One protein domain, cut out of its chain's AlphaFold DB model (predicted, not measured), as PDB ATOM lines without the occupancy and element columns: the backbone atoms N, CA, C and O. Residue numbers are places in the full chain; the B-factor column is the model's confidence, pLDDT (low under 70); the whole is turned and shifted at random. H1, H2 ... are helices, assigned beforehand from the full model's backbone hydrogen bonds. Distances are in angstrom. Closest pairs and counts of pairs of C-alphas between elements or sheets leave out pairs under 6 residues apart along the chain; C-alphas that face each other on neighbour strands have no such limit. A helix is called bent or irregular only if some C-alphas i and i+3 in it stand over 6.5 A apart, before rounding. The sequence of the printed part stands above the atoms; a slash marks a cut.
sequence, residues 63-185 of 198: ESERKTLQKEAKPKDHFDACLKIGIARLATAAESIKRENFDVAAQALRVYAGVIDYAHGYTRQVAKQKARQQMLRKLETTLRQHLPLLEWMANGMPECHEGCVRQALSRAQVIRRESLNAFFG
ATOM      1  N   GLU A  63     226.837 191.273 272.857       81.88
ATOM      2  CA  GLU A  63     227.605 190.220 272.184       81.88
ATOM      3  C   GLU A  63     226.774 188.964 271.906       81.88
ATOM      4  O   GLU A  63     226.956 188.321 270.871       81.88
ATOM      5  N   SER A  64     225.847 188.619 272.803       82.50
ATOM      6  CA  SER A  64     224.935 187.494 272.604       82.50
ATOM      7  C   SER A  64     223.990 187.749 271.430       82.50
ATOM      8  O   SER A  64     223.845 186.875 270.578       82.50
ATOM      9  N   GLU A  65     223.429 188.955 271.318       86.12
ATOM     10  CA  GLU A  65     222.562 189.345 270.201       86.12
ATOM     11  C   GLU A  65     223.325 189.359 268.866       86.12
ATOM     12  O   GLU A  65     222.850 188.827 267.859       86.12
ATOM     13  N   ARG A  66     224.556 189.887 268.855       85.56
ATOM     14  CA  ARG A  66     225.423 189.856 267.665       85.56
ATOM     15  C   ARG A  66     225.709 188.427 267.220       85.56
ATOM     16  O   ARG A  66     225.588 188.132 266.036       85.56
ATOM     17  N   LYS A  67     226.036 187.535 268.161       83.50
ATOM     18  CA  LYS A  67     226.260 186.112 267.874       83.50
ATOM     19  C   LYS A  67     225.000 185.440 267.332       83.50
ATOM     20  O   LYS A  67     225.112 184.640 266.410       83.50
ATOM     21  N   THR A  68     223.812 185.770 267.851       84.06
ATOM     22  CA  THR A  68     222.555 185.217 267.312       84.06
ATOM     23  C   THR A  68     222.310 185.647 265.871       84.06
ATOM     24  O   THR A  68     222.009 184.793 265.045       84.06
ATOM     25  N   LEU A  69     222.538 186.923 265.546       84.19
ATOM     26  CA  LEU A  69     222.389 187.427 264.180       84.19
ATOM     27  C   LEU A  69     223.444 186.844 263.233       84.19
ATOM     28  O   LEU A  69     223.129 186.474 262.115       84.19
ATOM     29  N   GLN A  70     224.694 186.697 263.674       83.75
ATOM     30  CA  GLN A  70     225.750 186.103 262.843       83.75
ATOM     31  C   GLN A  70     225.559 184.600 262.600       83.75
ATOM     32  O   GLN A  70     226.053 184.069 261.609       83.75
ATOM     33  N   LYS A  71     224.872 183.898 263.508       85.06
ATOM     34  CA  LYS A  71     224.631 182.456 263.400       85.06
ATOM     35  C   LYS A  71     223.570 182.114 262.351       85.06
ATOM     36  O   LYS A  71     223.556 180.996 261.834       85.06
ATOM     37  N   GLU A  72     222.661 183.033 262.055       83.00
ATOM     38  CA  GLU A  72     221.531 182.773 261.172       83.00
ATOM     39  C   GLU A  72     221.885 183.045 259.706       83.00
ATOM     40  O   GLU A  72     221.765 184.151 259.198       83.00
ATOM     41  N   ALA A  73     222.281 181.992 258.989       75.94
ATOM     42  CA  ALA A  73     222.611 182.083 257.562       75.94
ATOM     43  C   ALA A  73     221.376 182.241 256.650       75.94
ATOM     44  O   ALA A  73     221.485 182.638 255.490       75.94
ATOM     45  N   LYS A  74     220.178 181.893 257.137       82.88
ATOM     46  CA  LYS A  74     218.946 181.962 256.340       82.88
ATOM     47  C   LYS A  74     218.347 183.367 256.428       82.88
ATOM     48  O   LYS A  74     218.086 183.841 257.529       82.88
ATOM     49  N   PRO A  75     217.989 184.005 255.298       84.12
ATOM     50  CA  PRO A  75     217.555 185.400 255.304       84.12
ATOM     51  C   PRO A  75     216.240 185.622 256.052       84.12
ATOM     52  O   PRO A  75     216.047 186.655 256.683       84.12
ATOM     53  N   LYS A  76     215.327 184.649 256.001       86.31
ATOM     54  CA  LYS A  76     214.069 184.714 256.750       86.31
ATOM     55  C   LYS A  76     214.301 184.627 258.254       86.31
ATOM     56  O   LYS A  76     213.695 185.395 258.992       86.31
ATOM     57  N   ASP A  77     215.168 183.713 258.668       88.75
ATOM     58  CA  ASP A  77     215.455 183.501 260.080       88.75
ATOM     59  C   ASP A  77     216.174 184.737 260.631       88.75
ATOM     60  O   ASP A  77     215.669 185.324 261.582       88.75
ATOM     61  N   HIS A  78     217.184 185.250 259.910       89.56
ATOM     62  CA  HIS A  78     217.913 186.477 260.263       89.56
ATOM     63  C   HIS A  78     216.987 187.672 260.498       89.56
ATOM     64  O   HIS A  78     217.102 188.402 261.485       89.56
ATOM     65  N   PHE A  79     216.031 187.875 259.587       92.06
ATOM     66  CA  PHE A  79     215.015 188.916 259.724       92.06
ATOM     67  C   PHE A  79     214.134 188.693 260.964       92.06
ATOM     68  O   PHE A  79     213.859 189.632 261.713       92.06
ATOM     69  N   ASP A  80     213.723 187.451 261.215       91.75
ATOM     70  CA  ASP A  80     212.914 187.096 262.378       91.75
ATOM     71  C   ASP A  80     213.680 187.284 263.698       91.75
ATOM     72  O   ASP A  80     213.083 187.743 264.676       91.75
ATOM     73  N   ALA A  81     214.983 186.999 263.747       92.12
ATOM     74  CA  ALA A  81     215.819 187.314 264.903       92.12
ATOM     75  C   ALA A  81     215.961 188.819 265.122       92.12
ATOM     76  O   ALA A  81     215.837 189.267 266.262       92.12
ATOM     77  N   CYS A  82     216.130 189.613 264.059       92.81
ATOM     78  CA  CYS A  82     216.140 191.074 264.177       92.81
ATOM     79  C   CYS A  82     214.845 191.581 264.829       92.81
ATOM     80  O   CYS A  82     214.891 192.354 265.785       92.81
ATOM     81  N   LEU A  83     213.684 191.098 264.374       94.06
ATOM     82  CA  LEU A  83     212.402 191.481 264.969       94.06
ATOM     83  C   LEU A  83     212.286 191.047 266.434       94.06
ATOM     84  O   LEU A  83     211.820 191.830 267.258       94.06
ATOM     85  N   LYS A  84     212.734 189.834 266.781       94.25
ATOM     86  CA  LYS A  84     212.735 189.347 268.171       94.25
ATOM     87  C   LYS A  84     213.604 190.209 269.082       94.25
ATOM     88  O   LYS A  84     213.167 190.544 270.179       94.25
ATOM     89  N   ILE A  85     214.797 190.596 268.628       93.50
ATOM     90  CA  ILE A  85     215.683 191.503 269.370       93.50
ATOM     91  C   ILE A  85     214.998 192.861 269.553       93.50
ATOM     92  O   ILE A  85     214.962 193.379 270.666       93.50
ATOM     93  N   GLY A  86     214.384 193.408 268.500       93.94
ATOM     94  CA  GLY A  86     213.613 194.649 268.588       93.94
ATOM     95  C   GLY A  86     212.493 194.570 269.633       93.94
ATOM     96  O   GLY A  86     212.392 195.441 270.494       93.94
ATOM     97  N   ILE A  87     211.697 193.499 269.618       94.44
ATOM     98  CA  ILE A  87     210.626 193.267 270.601       94.44
ATOM     99  C   ILE A  87     211.193 193.193 272.024       94.44
ATOM    100  O   ILE A  87     210.666 193.842 272.926       94.44
ATOM    101  N   ALA A  88     212.282 192.445 272.227       94.75
ATOM    102  CA  ALA A  88     212.919 192.317 273.535       94.75
ATOM    103  C   ALA A  88     213.406 193.673 274.063       94.75
ATOM    104  O   ALA A  88     213.136 194.019 275.210       94.75
ATOM    105  N   ARG A  89     214.051 194.484 273.215       93.25
ATOM    106  CA  ARG A  89     214.522 195.827 273.586       93.25
ATOM    107  C   ARG A  89     213.381 196.779 273.914       93.25
ATOM    108  O   ARG A  89     213.489 197.546 274.866       93.25
ATOM    109  N   LEU A  90     212.279 196.694 273.180       94.56
ATOM    110  CA  LEU A  90     211.093 197.495 273.452       94.56
ATOM    111  C   LEU A  90     210.429 197.084 274.780       94.56
ATOM    112  O   LEU A  90     210.034 197.951 275.558       94.56
ATOM    113  N   ALA A  91     210.395 195.787 275.099       95.12
ATOM    114  CA  ALA A  91     209.949 195.299 276.404       95.12
ATOM    115  C   ALA A  91     210.865 195.778 277.545       95.12
ATOM    116  O   ALA A  91     210.367 196.266 278.559       95.12
ATOM    117  N   THR A  92     212.191 195.722 277.364       94.31
ATOM    118  CA  THR A  92     213.160 196.266 278.330       94.31
ATOM    119  C   THR A  92     212.959 197.765 278.550       94.31
ATOM    120  O   THR A  92     213.018 198.221 279.691       94.31
ATOM    121  N   ALA A  93     212.696 198.535 277.490       94.25
ATOM    122  CA  ALA A  93     212.418 199.965 277.602       94.25
ATOM    123  C   ALA A  93     211.143 200.229 278.413       94.25
ATOM    124  O   ALA A  93     211.173 201.012 279.361       94.25
ATOM    125  N   ALA A  94     210.054 199.522 278.102       94.75
ATOM    126  CA  ALA A  94     208.789 199.659 278.814       94.75
ATOM    127  C   ALA A  94     208.910 199.284 280.300       94.75
ATOM    128  O   ALA A  94     208.356 199.966 281.160       94.75
ATOM    129  N   GLU A  95     209.649 198.221 280.625       95.88
ATOM    130  CA  GLU A  95     209.919 197.838 282.013       95.88
ATOM    131  C   GLU A  95     210.805 198.861 282.732       95.88
ATOM    132  O   GLU A  95     210.553 199.189 283.889       95.88
ATOM    133  N   SER A  96     211.808 199.409 282.047       94.38
ATOM    134  CA  SER A  96     212.712 200.408 282.619       94.38
ATOM    135  C   SER A  96     211.994 201.727 282.915       94.38
ATOM    136  O   SER A  96     212.246 202.310 283.963       94.38
ATOM    137  N   ILE A  97     211.043 202.148 282.071       93.81
ATOM    138  CA  ILE A  97     210.178 203.316 282.332       93.81
ATOM    139  C   ILE A  97     209.334 203.097 283.591       93.81
ATOM    140  O   ILE A  97     209.266 203.980 284.437       93.81
ATOM    141  N   LYS A  98     208.748 201.904 283.767       93.75
ATOM    142  CA  LYS A  98     207.980 201.568 284.984       93.75
ATOM    143  C   LYS A  98     208.827 201.590 286.257       93.75
ATOM    144  O   LYS A  98     208.284 201.770 287.337       93.75
ATOM    145  N   ARG A  99     210.133 201.352 286.128       95.44
ATOM    146  CA  ARG A  99     211.113 201.393 287.221       95.44
ATOM    147  C   ARG A  99     211.809 202.754 287.343       95.44
ATOM    148  O   ARG A  99     212.805 202.832 288.050       95.44
ATOM    149  N   GLU A 100     211.351 203.770 286.606       92.94
ATOM    150  CA  GLU A 100     211.933 205.124 286.560       92.94
ATOM    151  C   GLU A 100     213.414 205.166 286.121       92.94
ATOM    152  O   GLU A 100     214.113 206.165 286.270       92.94
ATOM    153  N   ASN A 101     213.900 204.092 285.492       94.62
ATOM    154  CA  ASN A 101     215.257 203.982 284.960       94.62
ATOM    155  C   ASN A 101     215.303 204.503 283.517       94.62
ATOM    156  O   ASN A 101     215.446 203.738 282.553       94.62
ATOM    157  N   PHE A 102     215.158 205.817 283.359       93.38
ATOM    158  CA  PHE A 102     214.991 206.451 282.047       93.38
ATOM    159  C   PHE A 102     216.234 206.369 281.150       93.38
ATOM    160  O   PHE A 102     216.090 206.252 279.933       93.38
ATOM    161  N   ASP A 103     217.443 206.326 281.715       93.44
ATOM    162  CA  ASP A 103     218.679 206.170 280.932       93.44
ATOM    163  C   ASP A 103     218.751 204.809 280.232       93.44
ATOM    164  O   ASP A 103     219.048 204.720 279.034       93.44
ATOM    165  N   VAL A 104     218.403 203.740 280.957       93.75
ATOM    166  CA  VAL A 104     218.356 202.372 280.420       93.75
ATOM    167  C   VAL A 104     217.265 202.263 279.359       93.75
ATOM    168  O   VAL A 104     217.482 201.676 278.297       93.75
ATOM    169  N   ALA A 105     216.109 202.881 279.609       93.50
ATOM    170  CA  ALA A 105     215.023 202.927 278.644       93.50
ATOM    171  C   ALA A 105     215.423 203.672 277.358       93.50
ATOM    172  O   ALA A 105     215.205 203.162 276.259       93.50
ATOM    173  N   ALA A 106     216.075 204.832 277.474       93.12
ATOM    174  CA  ALA A 106     216.558 205.601 276.330       93.12
ATOM    175  C   ALA A 106     217.598 204.818 275.515       93.12
ATOM    176  O   ALA A 106     217.536 204.795 274.283       93.12
ATOM    177  N   GLN A 107     218.529 204.126 276.176       93.62
ATOM    178  CA  GLN A 107     219.490 203.261 275.492       93.62
ATOM    179  C   GLN A 107     218.795 202.105 274.762       93.62
ATOM    180  O   GLN A 107     219.098 201.848 273.596       93.62
ATOM    181  N   ALA A 108     217.837 201.438 275.408       93.88
ATOM    182  CA  ALA A 108     217.076 200.352 274.799       93.88
ATOM    183  C   ALA A 108     216.279 200.819 273.567       93.88
ATOM    184  O   ALA A 108     216.261 200.121 272.553       93.88
ATOM    185  N   LEU A 109     215.699 202.023 273.609       94.12
ATOM    186  CA  LEU A 109     214.976 202.625 272.482       94.12
ATOM    187  C   LEU A 109     215.887 202.995 271.307       94.12
ATOM    188  O   LEU A 109     215.514 202.777 270.154       94.12
ATOM    189  N   ARG A 110     217.102 203.495 271.573       93.50
ATOM    190  CA  ARG A 110     218.096 203.751 270.517       93.50
ATOM    191  C   ARG A 110     218.496 202.463 269.801       93.50
ATOM    192  O   ARG A 110     218.530 202.432 268.571       93.50
ATOM    193  N   VAL A 111     218.749 201.390 270.556       93.25
ATOM    194  CA  VAL A 111     219.065 200.073 269.977       93.25
ATOM    195  C   VAL A 111     217.872 199.531 269.193       93.25
ATOM    196  O   VAL A 111     218.048 199.063 268.072       93.25
ATOM    197  N   TYR A 112     216.653 199.648 269.729       95.19
ATOM    198  CA  TYR A 112     215.429 199.276 269.019       95.19
ATOM    199  C   TYR A 112     215.324 199.972 267.654       95.19
ATOM    200  O   TYR A 112     215.155 199.289 266.644       95.19
ATOM    201  N   ALA A 113     215.477 201.299 267.605       93.62
ATOM    202  CA  ALA A 113     215.405 202.053 266.355       93.62
ATOM    203  C   ALA A 113     216.447 201.556 265.337       93.62
ATOM    204  O   ALA A 113     216.095 201.256 264.196       93.62
ATOM    205  N   GLY A 114     217.696 201.354 265.776       92.44
ATOM    206  CA  GLY A 114     218.764 200.821 264.928       92.44
ATOM    207  C   GLY A 114     218.493 199.406 264.403       92.44
ATOM    208  O   GLY A 114     218.802 199.101 263.252       92.44
ATOM    209  N   VAL A 115     217.881 198.535 265.211       93.69
ATOM    210  CA  VAL A 115     217.516 197.171 264.795       93.69
ATOM    211  C   VAL A 115     216.373 197.177 263.783       93.69
ATOM    212  O   VAL A 115     216.417 196.415 262.817       93.69
ATOM    213  N   ILE A 116     215.369 198.038 263.956       94.19
ATOM    214  CA  ILE A 116     214.280 198.174 262.982       94.19
ATOM    215  C   ILE A 116     214.803 198.755 261.663       94.19
ATOM    216  O   ILE A 116     214.425 198.268 260.597       94.19
ATOM    217  N   ASP A 117     215.709 199.731 261.720       92.38
ATOM    218  CA  ASP A 117     216.392 200.269 260.542       92.38
ATOM    219  C   ASP A 117     217.169 199.200 259.786       92.38
ATOM    220  O   ASP A 117     217.024 199.054 258.570       92.38
ATOM    221  N   TYR A 118     217.945 198.410 260.524       91.62
ATOM    222  CA  TYR A 118     218.676 197.283 259.975       91.62
ATOM    223  C   TYR A 118     217.724 196.265 259.328       91.62
ATOM    224  O   TYR A 118     217.922 195.885 258.175       91.62
ATOM    225  N   ALA A 119     216.657 195.861 260.025       92.38
ATOM    226  CA  ALA A 119     215.685 194.893 259.517       92.38
ATOM    227  C   ALA A 119     214.995 195.395 258.243       92.38
ATOM    228  O   ALA A 119     214.839 194.646 257.277       92.38
ATOM    229  N   HIS A 120     214.617 196.671 258.209       92.50
ATOM    230  CA  HIS A 120     214.018 197.295 257.040       92.50
ATOM    231  C   HIS A 120     215.002 197.374 255.863       92.50
ATOM    232  O   HIS A 120     214.652 196.966 254.752       92.50
ATOM    233  N   GLY A 121     216.246 197.803 256.098       90.62
ATOM    234  CA  GLY A 121     217.308 197.781 255.092       90.62
ATOM    235  C   GLY A 121     217.548 196.375 254.540       90.62
ATOM    236  O   GLY A 121     217.645 196.196 253.326       90.62
ATOM    237  N   TYR A 122     217.525 195.366 255.410       89.19
ATOM    238  CA  TYR A 122     217.675 193.965 255.036       89.19
ATOM    239  C   TYR A 122     216.573 193.496 254.076       89.19
ATOM    240  O   TYR A 122     216.864 192.852 253.069       89.19
ATOM    241  N   THR A 123     215.310 193.887 254.305       90.62
ATOM    242  CA  THR A 123     214.211 193.527 253.388       90.62
ATOM    243  C   THR A 123     214.418 194.049 251.962       90.62
ATOM    244  O   THR A 123     213.997 193.393 251.009       90.62
ATOM    245  N   ARG A 124     215.096 195.193 251.785       88.06
ATOM    246  CA  ARG A 124     215.361 195.779 250.459       88.06
ATOM    247  C   ARG A 124     216.389 194.987 249.659       88.06
ATOM    248  O   ARG A 124     216.306 194.968 248.436       88.06
ATOM    249  N   GLN A 125     217.317 194.323 250.342       87.88
ATOM    250  CA  GLN A 125     218.375 193.547 249.700       87.88
ATOM    251  C   GLN A 125     217.857 192.189 249.191       87.88
ATOM    252  O   GLN A 125     218.422 191.607 248.271       87.88
ATOM    253  N   VAL A 126     216.741 191.682 249.729       88.44
ATOM    254  CA  VAL A 126     216.182 190.382 249.329       88.44
ATOM    255  C   VAL A 126     215.714 190.392 247.869       88.44
ATOM    256  O   VAL A 126     214.703 191.004 247.521       88.44
ATOM    257  N   ALA A 127     216.411 189.624 247.026       85.88
ATOM    258  CA  ALA A 127     216.142 189.528 245.589       85.88
ATOM    259  C   ALA A 127     214.777 188.895 245.255       85.88
ATOM    260  O   ALA A 127     214.095 189.300 244.315       85.88
ATOM    261  N   LYS A 128     214.340 187.891 246.030       89.56
ATOM    262  CA  LYS A 128     213.075 187.182 245.780       89.56
ATOM    263  C   LYS A 128     211.879 188.051 246.188       89.56
ATOM    264  O   LYS A 128     211.577 188.164 247.376       89.56
ATOM    265  N   GLN A 129     211.131 188.569 245.210       88.75
ATOM    266  CA  GLN A 129     209.983 189.466 245.434       88.75
ATOM    267  C   GLN A 129     208.942 188.905 246.416       88.75
ATOM    268  O   GLN A 129     208.524 189.612 247.330       88.75
ATOM    269  N   LYS A 130     208.554 187.628 246.280       89.44
ATOM    270  CA  LYS A 130     207.575 186.988 247.179       89.44
ATOM    271  C   LYS A 130     208.069 186.936 248.630       89.44
ATOM    272  O   LYS A 130     207.296 187.193 249.549       89.44
ATOM    273  N   ALA A 131     209.351 186.632 248.840       89.12
ATOM    274  CA  ALA A 131     209.954 186.609 250.173       89.12
ATOM    275  C   ALA A 131     210.043 188.026 250.761       89.12
ATOM    276  O   ALA A 131     209.656 188.240 251.907       89.12
ATOM    277  N   ARG A 132     210.451 189.005 249.944       91.19
ATOM    278  CA  ARG A 132     210.476 190.423 250.315       91.19
ATOM    279  C   ARG A 132     209.098 190.927 250.744       91.19
ATOM    280  O   ARG A 132     208.975 191.526 251.804       91.19
ATOM    281  N   GLN A 133     208.048 190.645 249.973       91.31
ATOM    282  CA  GLN A 133     206.674 191.037 250.313       91.31
ATOM    283  C   GLN A 133     206.197 190.421 251.633       91.31
ATOM    284  O   GLN A 133     205.557 191.101 252.434       91.31
ATOM    285  N   GLN A 134     206.528 189.153 251.893       92.06
ATOM    286  CA  GLN A 134     206.214 188.507 253.170       92.06
ATOM    287  C   GLN A 134     206.934 189.177 254.346       92.06
ATOM    288  O   GLN A 134     206.311 189.421 255.379       92.06
ATOM    289  N   MET A 135     208.218 189.510 254.184       93.19
ATOM    290  CA  MET A 135     208.998 190.222 255.201       93.19
ATOM    291  C   MET A 135     208.461 191.633 255.448       93.19
ATOM    292  O   MET A 135     208.260 191.999 256.600       93.19
ATOM    293  N   LEU A 136     208.145 192.394 254.394       93.31
ATOM    294  CA  LEU A 136     207.554 193.733 254.505       93.31
ATOM    295  C   LEU A 136     206.201 193.701 255.219       93.31
ATOM    296  O   LEU A 136     205.955 194.508 256.111       93.31
ATOM    297  N   ARG A 137     205.338 192.733 254.885       93.44
ATOM    298  CA  ARG A 137     204.050 192.556 255.569       93.44
ATOM    299  C   ARG A 137     204.240 192.240 257.051       93.44
ATOM    300  O   ARG A 137     203.523 192.783 257.892       93.44
ATOM    301  N   LYS A 138     205.196 191.366 257.378       94.56
ATOM    302  CA  LYS A 138     205.513 191.017 258.765       94.56
ATOM    303  C   LYS A 138     206.076 192.223 259.522       94.56
ATOM    304  O   LYS A 138     205.588 192.510 260.608       94.56
ATOM    305  N   LEU A 139     207.010 192.963 258.920       94.56
ATOM    306  CA  LEU A 139     207.571 194.200 259.467       94.56
ATOM    307  C   LEU A 139     206.468 195.219 259.777       94.56
ATOM    308  O   LEU A 139     206.394 195.722 260.891       94.56
ATOM    309  N   GLU A 140     205.583 195.480 258.814       94.31
ATOM    310  CA  GLU A 140     204.460 196.408 258.973       94.31
ATOM    311  C   GLU A 140     203.526 195.984 260.106       94.31
ATOM    312  O   GLU A 140     203.182 196.811 260.951       94.31
ATOM    313  N   THR A 141     203.159 194.700 260.156       94.81
ATOM    314  CA  THR A 141     202.268 194.159 261.194       94.81
ATOM    315  C   THR A 141     202.894 194.326 262.579       94.81
ATOM    316  O   THR A 141     202.231 194.787 263.505       94.81
ATOM    317  N   THR A 142     204.182 194.005 262.715       94.81
ATOM    318  CA  THR A 142     204.930 194.160 263.967       94.81
ATOM    319  C   THR A 142     205.049 195.630 264.377       94.81
ATOM    320  O   THR A 142     204.774 195.969 265.524       94.81
ATOM    321  N   LEU A 143     205.374 196.537 263.451       95.00
ATOM    322  CA  LEU A 143     205.449 197.971 263.751       95.00
ATOM    323  C   LEU A 143     204.098 198.539 264.174       95.00
ATOM    324  O   LEU A 143     204.034 199.297 265.136       95.00
ATOM    325  N   ARG A 144     203.009 198.130 263.518       95.00
ATOM    326  CA  ARG A 144     201.650 198.532 263.896       95.00
ATOM    327  C   ARG A 144     201.324 198.158 265.344       95.00
ATOM    328  O   ARG A 144     200.695 198.949 266.035       95.00
ATOM    329  N   GLN A 145     201.769 196.989 265.805       95.12
ATOM    330  CA  GLN A 145     201.601 196.554 267.197       95.12
ATOM    331  C   GLN A 145     202.475 197.351 268.176       95.12
ATOM    332  O   GLN A 145     202.089 197.542 269.324       95.12
ATOM    333  N   HIS A 146     203.642 197.825 267.735       94.12
ATOM    334  CA  HIS A 146     204.572 198.586 268.572       94.12
ATOM    335  C   HIS A 146     204.185 200.062 268.740       94.12
ATOM    336  O   HIS A 146     204.539 200.654 269.757       94.12
ATOM    337  N   LEU A 147     203.472 200.661 267.776       95.19
ATOM    338  CA  LEU A 147     203.149 202.096 267.788       95.19
ATOM    339  C   LEU A 147     202.398 202.556 269.051       95.19
ATOM    340  O   LEU A 147     202.905 203.473 269.696       95.19
ATOM    341  N   PRO A 148     201.294 201.913 269.487       95.88
ATOM    342  CA  PRO A 148     200.593 202.342 270.701       95.88
ATOM    343  C   PRO A 148     201.473 202.267 271.954       95.88
ATOM    344  O   PRO A 148     201.344 203.068 272.874       95.88
ATOM    345  N   LEU A 149     202.401 201.306 271.990       94.44
ATOM    346  CA  LEU A 149     203.320 201.144 273.109       94.44
ATOM    347  C   LEU A 149     204.402 202.236 273.110       94.44
ATOM    348  O   LEU A 149     204.750 202.739 274.172       94.44
ATOM    349  N   LEU A 150     204.896 202.647 271.938       94.56
ATOM    350  CA  LEU A 150     205.793 203.801 271.794       94.56
ATOM    351  C   LEU A 150     205.105 205.117 272.174       94.56
ATOM    352  O   LEU A 150     205.724 205.944 272.834       94.56
ATOM    353  N   GLU A 151     203.835 205.290 271.815       95.19
ATOM    354  CA  GLU A 151     203.028 206.450 272.218       95.19
ATOM    355  C   GLU A 151     202.833 206.494 273.737       95.19
ATOM    356  O   GLU A 151     203.063 207.528 274.363       95.19
ATOM    357  N   TRP A 152     202.495 205.358 274.355       95.19
ATOM    358  CA  TRP A 152     202.418 205.250 275.812       95.19
ATOM    359  C   TRP A 152     203.751 205.607 276.485       95.19
ATOM    360  O   TRP A 152     203.766 206.376 277.443       95.19
ATOM    361  N   MET A 153     204.874 205.098 275.964       93.94
ATOM    362  CA  MET A 153     206.207 205.413 276.489       93.94
ATOM    363  C   MET A 153     206.562 206.897 276.339       93.94
ATOM    364  O   MET A 153     207.204 207.448 277.229       93.94
ATOM    365  N   ALA A 154     206.148 207.541 275.244       92.75
ATOM    366  CA  ALA A 154     206.417 208.958 275.007       92.75
ATOM    367  C   ALA A 154     205.709 209.832 276.050       92.75
ATOM    368  O   ALA A 154     206.315 210.751 276.584       92.75
ATOM    369  N   ASN A 155     204.475 209.476 276.410       91.81
ATOM    370  CA  ASN A 155     203.709 210.175 277.443       91.81
ATOM    371  C   ASN A 155     204.185 209.871 278.877       91.81
ATOM    372  O   ASN A 155     203.821 210.585 279.805       91.81
ATOM    373  N   GLY A 156     204.942 208.786 279.078       87.62
ATOM    374  CA  GLY A 156     205.420 208.344 280.392       87.62
ATOM    375  C   GLY A 156     206.852 208.764 280.738       87.62
ATOM    376  O   GLY A 156     207.292 208.504 281.855       87.62
ATOM    377  N   MET A 157     207.598 209.360 279.804       88.19
ATOM    378  CA  MET A 157     208.984 209.785 280.026       88.19
ATOM    379  C   MET A 157     209.095 211.280 280.365       88.19
ATOM    380  O   MET A 157     208.330 212.080 279.834       88.19
ATOM    381  N   PRO A 158     210.087 211.681 281.185       89.94
ATOM    382  CA  PRO A 158     210.405 213.089 281.407       89.94
ATOM    383  C   PRO A 158     210.982 213.750 280.143       89.94
ATOM    384  O   PRO A 158     211.624 213.089 279.320       89.94
ATOM    385  N   GLU A 159     210.823 215.074 280.030       86.88
ATOM    386  CA  GLU A 159     211.205 215.871 278.846       86.88
ATOM    387  C   GLU A 159     212.670 215.663 278.413       86.88
ATOM    388  O   GLU A 159     212.974 215.626 277.220       86.88
ATOM    389  N   CYS A 160     213.581 215.440 279.367       85.69
ATOM    390  CA  CYS A 160     215.004 215.198 279.103       85.69
ATOM    391  C   CYS A 160     215.275 213.944 278.246       85.69
ATOM    392  O   CYS A 160     216.270 213.896 277.520       85.69
ATOM    393  N   HIS A 161     214.408 212.927 278.315       88.00
ATOM    394  CA  HIS A 161     214.589 211.628 277.645       88.00
ATOM    395  C   HIS A 161     213.547 211.366 276.554       88.00
ATOM    396  O   HIS A 161     213.761 210.504 275.695       88.00
ATOM    397  N   GLU A 162     212.463 212.144 276.536       87.69
ATOM    398  CA  GLU A 162     211.347 212.025 275.595       87.69
ATOM    399  C   GLU A 162     211.802 212.034 274.126       87.69
ATOM    400  O   GLU A 162     211.287 211.276 273.296       87.69
ATOM    401  N   GLY A 163     212.833 212.826 273.804       90.00
ATOM    402  CA  GLY A 163     213.398 212.912 272.456       90.00
ATOM    403  C   GLY A 163     213.800 211.551 271.874       90.00
ATOM    404  O   GLY A 163     213.609 211.313 270.680       90.00
ATOM    405  N   CYS A 164     214.269 210.615 272.707       89.88
ATOM    406  CA  CYS A 164     214.629 209.267 272.258       89.88
ATOM    407  C   CYS A 164     213.396 208.450 271.848       89.88
ATOM    408  O   CYS A 164     213.430 207.750 270.832       89.88
ATOM    409  N   VAL A 165     212.299 208.549 272.607       93.25
ATOM    410  CA  VAL A 165     211.048 207.849 272.288       93.25
ATOM    411  C   VAL A 165     210.416 208.446 271.040       93.25
ATOM    412  O   VAL A 165     210.045 207.705 270.133       93.25
ATOM    413  N   ARG A 166     210.350 209.781 270.951       93.94
ATOM    414  CA  ARG A 166     209.800 210.475 269.779       93.94
ATOM    415  C   ARG A 166     210.584 210.158 268.514       93.94
ATOM    416  O   ARG A 166     209.981 209.939 267.466       93.94
ATOM    417  N   GLN A 167     211.910 210.073 268.607       93.81
ATOM    418  CA  GLN A 167     212.742 209.649 267.486       93.81
ATOM    419  C   GLN A 167     212.420 208.209 267.062       93.81
ATOM    420  O   GLN A 167     212.213 207.960 265.875       93.81
ATOM    421  N   ALA A 168     212.335 207.268 268.010       93.69
ATOM    422  CA  ALA A 168     211.996 205.875 267.718       93.69
ATOM    423  C   ALA A 168     210.584 205.729 267.118       93.69
ATOM    424  O   ALA A 168     210.397 204.984 266.157       93.69
ATOM    425  N   LEU A 169     209.610 206.478 267.639       94.94
ATOM    426  CA  LEU A 169     208.233 206.533 267.150       94.94
ATOM    427  C   LEU A 169     208.168 207.097 265.729       94.94
ATOM    428  O   LEU A 169     207.630 206.441 264.837       94.94
ATOM    429  N   SER A 170     208.767 208.268 265.497       94.62
ATOM    430  CA  SER A 170     208.851 208.891 264.172       94.62
ATOM    431  C   SER A 170     209.501 207.936 263.171       94.62
ATOM    432  O   SER A 170     208.972 207.692 262.083       94.62
ATOM    433  N   ARG A 171     210.599 207.281 263.568       93.62
ATOM    434  CA  ARG A 171     211.294 206.330 262.702       93.62
ATOM    435  C   ARG A 171     210.444 205.102 262.381       93.62
ATOM    436  O   ARG A 171     210.363 204.714 261.216       93.62
ATOM    437  N   ALA A 172     209.762 204.528 263.372       94.00
ATOM    438  CA  ALA A 172     208.842 203.412 263.172       94.00
ATOM    439  C   ALA A 172     207.696 203.775 262.212       94.00
ATOM    440  O   ALA A 172     207.357 202.983 261.331       94.00
ATOM    441  N   GLN A 173     207.131 204.982 262.327       94.62
ATOM    442  CA  GLN A 173     206.089 205.475 261.420       94.62
ATOM    443  C   GLN A 173     206.600 205.647 259.984       94.62
ATOM    444  O   GLN A 173     205.926 205.220 259.040       94.62
ATOM    445  N   VAL A 174     207.795 206.221 259.808       93.81
ATOM    446  CA  VAL A 174     208.443 206.372 258.497       93.81
ATOM    447  C   VAL A 174     208.672 205.006 257.854       93.81
ATOM    448  O   VAL A 174     208.222 204.773 256.734       93.81
ATOM    449  N   ILE A 175     209.271 204.061 258.578       93.31
ATOM    450  CA  ILE A 175     209.546 202.712 258.062       93.31
ATOM    451  C   ILE A 175     208.255 201.971 257.729       93.31
ATOM    452  O   ILE A 175     208.181 201.287 256.710       93.31
ATOM    453  N   ARG A 176     207.211 202.117 258.550       93.81
ATOM    454  CA  ARG A 176     205.900 201.531 258.268       93.81
ATOM    455  C   ARG A 176     205.321 202.078 256.962       93.81
ATOM    456  O   ARG A 176     204.856 201.297 256.134       93.81
ATOM    457  N   ARG A 177     205.383 203.398 256.755       91.81
ATOM    458  CA  ARG A 177     204.932 204.059 255.518       91.81
ATOM    459  C   ARG A 177     205.732 203.581 254.309       91.81
ATOM    460  O   ARG A 177     205.147 203.202 253.302       91.81
ATOM    461  N   GLU A 178     207.055 203.541 254.426       90.69
ATOM    462  CA  GLU A 178     207.946 203.048 253.373       90.69
ATOM    463  C   GLU A 178     207.687 201.571 253.052       90.69
ATOM    464  O   GLU A 178     207.662 201.196 251.883       90.69
ATOM    465  N   SER A 179     207.417 200.745 254.064       89.81
ATOM    466  CA  SER A 179     207.095 199.324 253.890       89.81
ATOM    467  C   SER A 179     205.759 199.122 253.176       89.81
ATOM    468  O   SER A 179     205.653 198.259 252.307       89.81
ATOM    469  N   LEU A 180     204.747 199.933 253.507       89.94
ATOM    470  CA  LEU A 180     203.448 199.926 252.832       89.94
ATOM    471  C   LEU A 180     203.570 200.384 251.378       89.94
ATOM    472  O   LEU A 180     203.068 199.701 250.490       89.94
ATOM    473  N   ASN A 181     204.300 201.470 251.120       88.81
ATOM    474  CA  ASN A 181     204.565 201.946 249.761       88.81
ATOM    475  C   ASN A 181     205.372 200.918 248.948       88.81
ATOM    476  O   ASN A 181     205.086 200.677 247.781       88.81
ATOM    477  N   ALA A 182     206.349 200.241 249.555       87.50
ATOM    478  CA  ALA A 182     207.096 199.174 248.892       87.50
ATOM    479  C   ALA A 182     206.240 197.923 248.611       87.50
ATOM    480  O   ALA A 182     206.563 197.145 247.710       87.50
ATOM    481  N   PHE A 183     205.167 197.709 249.378       85.38
ATOM    482  CA  PHE A 183     204.258 196.576 249.213       85.38
ATOM    483  C   PHE A 183     203.150 196.849 248.184       85.38
ATOM    484  O   PHE A 183     202.913 196.001 247.326       85.38
ATOM    485  N   PHE A 184     202.487 198.008 248.267       83.19
ATOM    486  CA  PHE A 184     201.327 198.376 247.442       83.19
ATOM    487  C   PHE A 184     201.672 199.235 246.211       83.19
ATOM    488  O   PHE A 184     200.830 199.384 245.333       83.19
ATOM    489  N   GLY A 185     202.891 199.779 246.126       78.69
ATOM    490  CA  GLY A 185     203.300 200.754 245.110       78.69
ATOM    491  C   GLY A 185     203.546 202.140 245.717       78.69
ATOM    492  O   GLY A 185     202.965 202.499 246.743       78.69
TER     493      GLY A 185
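Overview. This is residues 63 to 185 of the 198 residues of an uncharacterized protein of Chloracidobacterium sp. CP2_5A (UniProt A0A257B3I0). Long helices H2, H3, H4 and H5 stand side by side in an up-and-down bundle, each running against the one before, while short H1 folds back on H2. The printed part has 123 residues with five named helices, H1 to H5 in order, and is all helix. It is compact, radius of gyration of the C-alphas 14.7 A, spanning 44 by 34 by 17 A.

Arrangement. Start at H1, residues 63 to 71, which forms a hairpin with H2, residues 75 to 98; their closest C-alphas, Leu 69 and His 78, are 6.0 A apart. H4, residues 129 to 156, is one helix by its hydrogen bonds but bent, C-alphas 145 and 148 being 6.8 A apart, with arms H4a, 129 to 145, and H4b, 148 to 156. H5, residues 159 to 184, is irregular, C-alphas 160 and 163 being 7.2 A apart; it touches H3, residues 102 to 125, closest C-alphas Ala 168 and Ala 113, 5.3 A. Every O i to N i+4 pair is within hydrogen-bond range in H1, H2, H4a and H4b, 19 of 20 in H3 and 19 of 22 in H5.

Along the chain. Find C-alpha 63 at (227.605, 190.220, 272.184); H5 runs 37.3 A to C-alpha 184 at (201.327, 198.376, 247.442).

Size, cuts and confidence. The printed part has no cut, its four links are tight, and no printed residue is under 70.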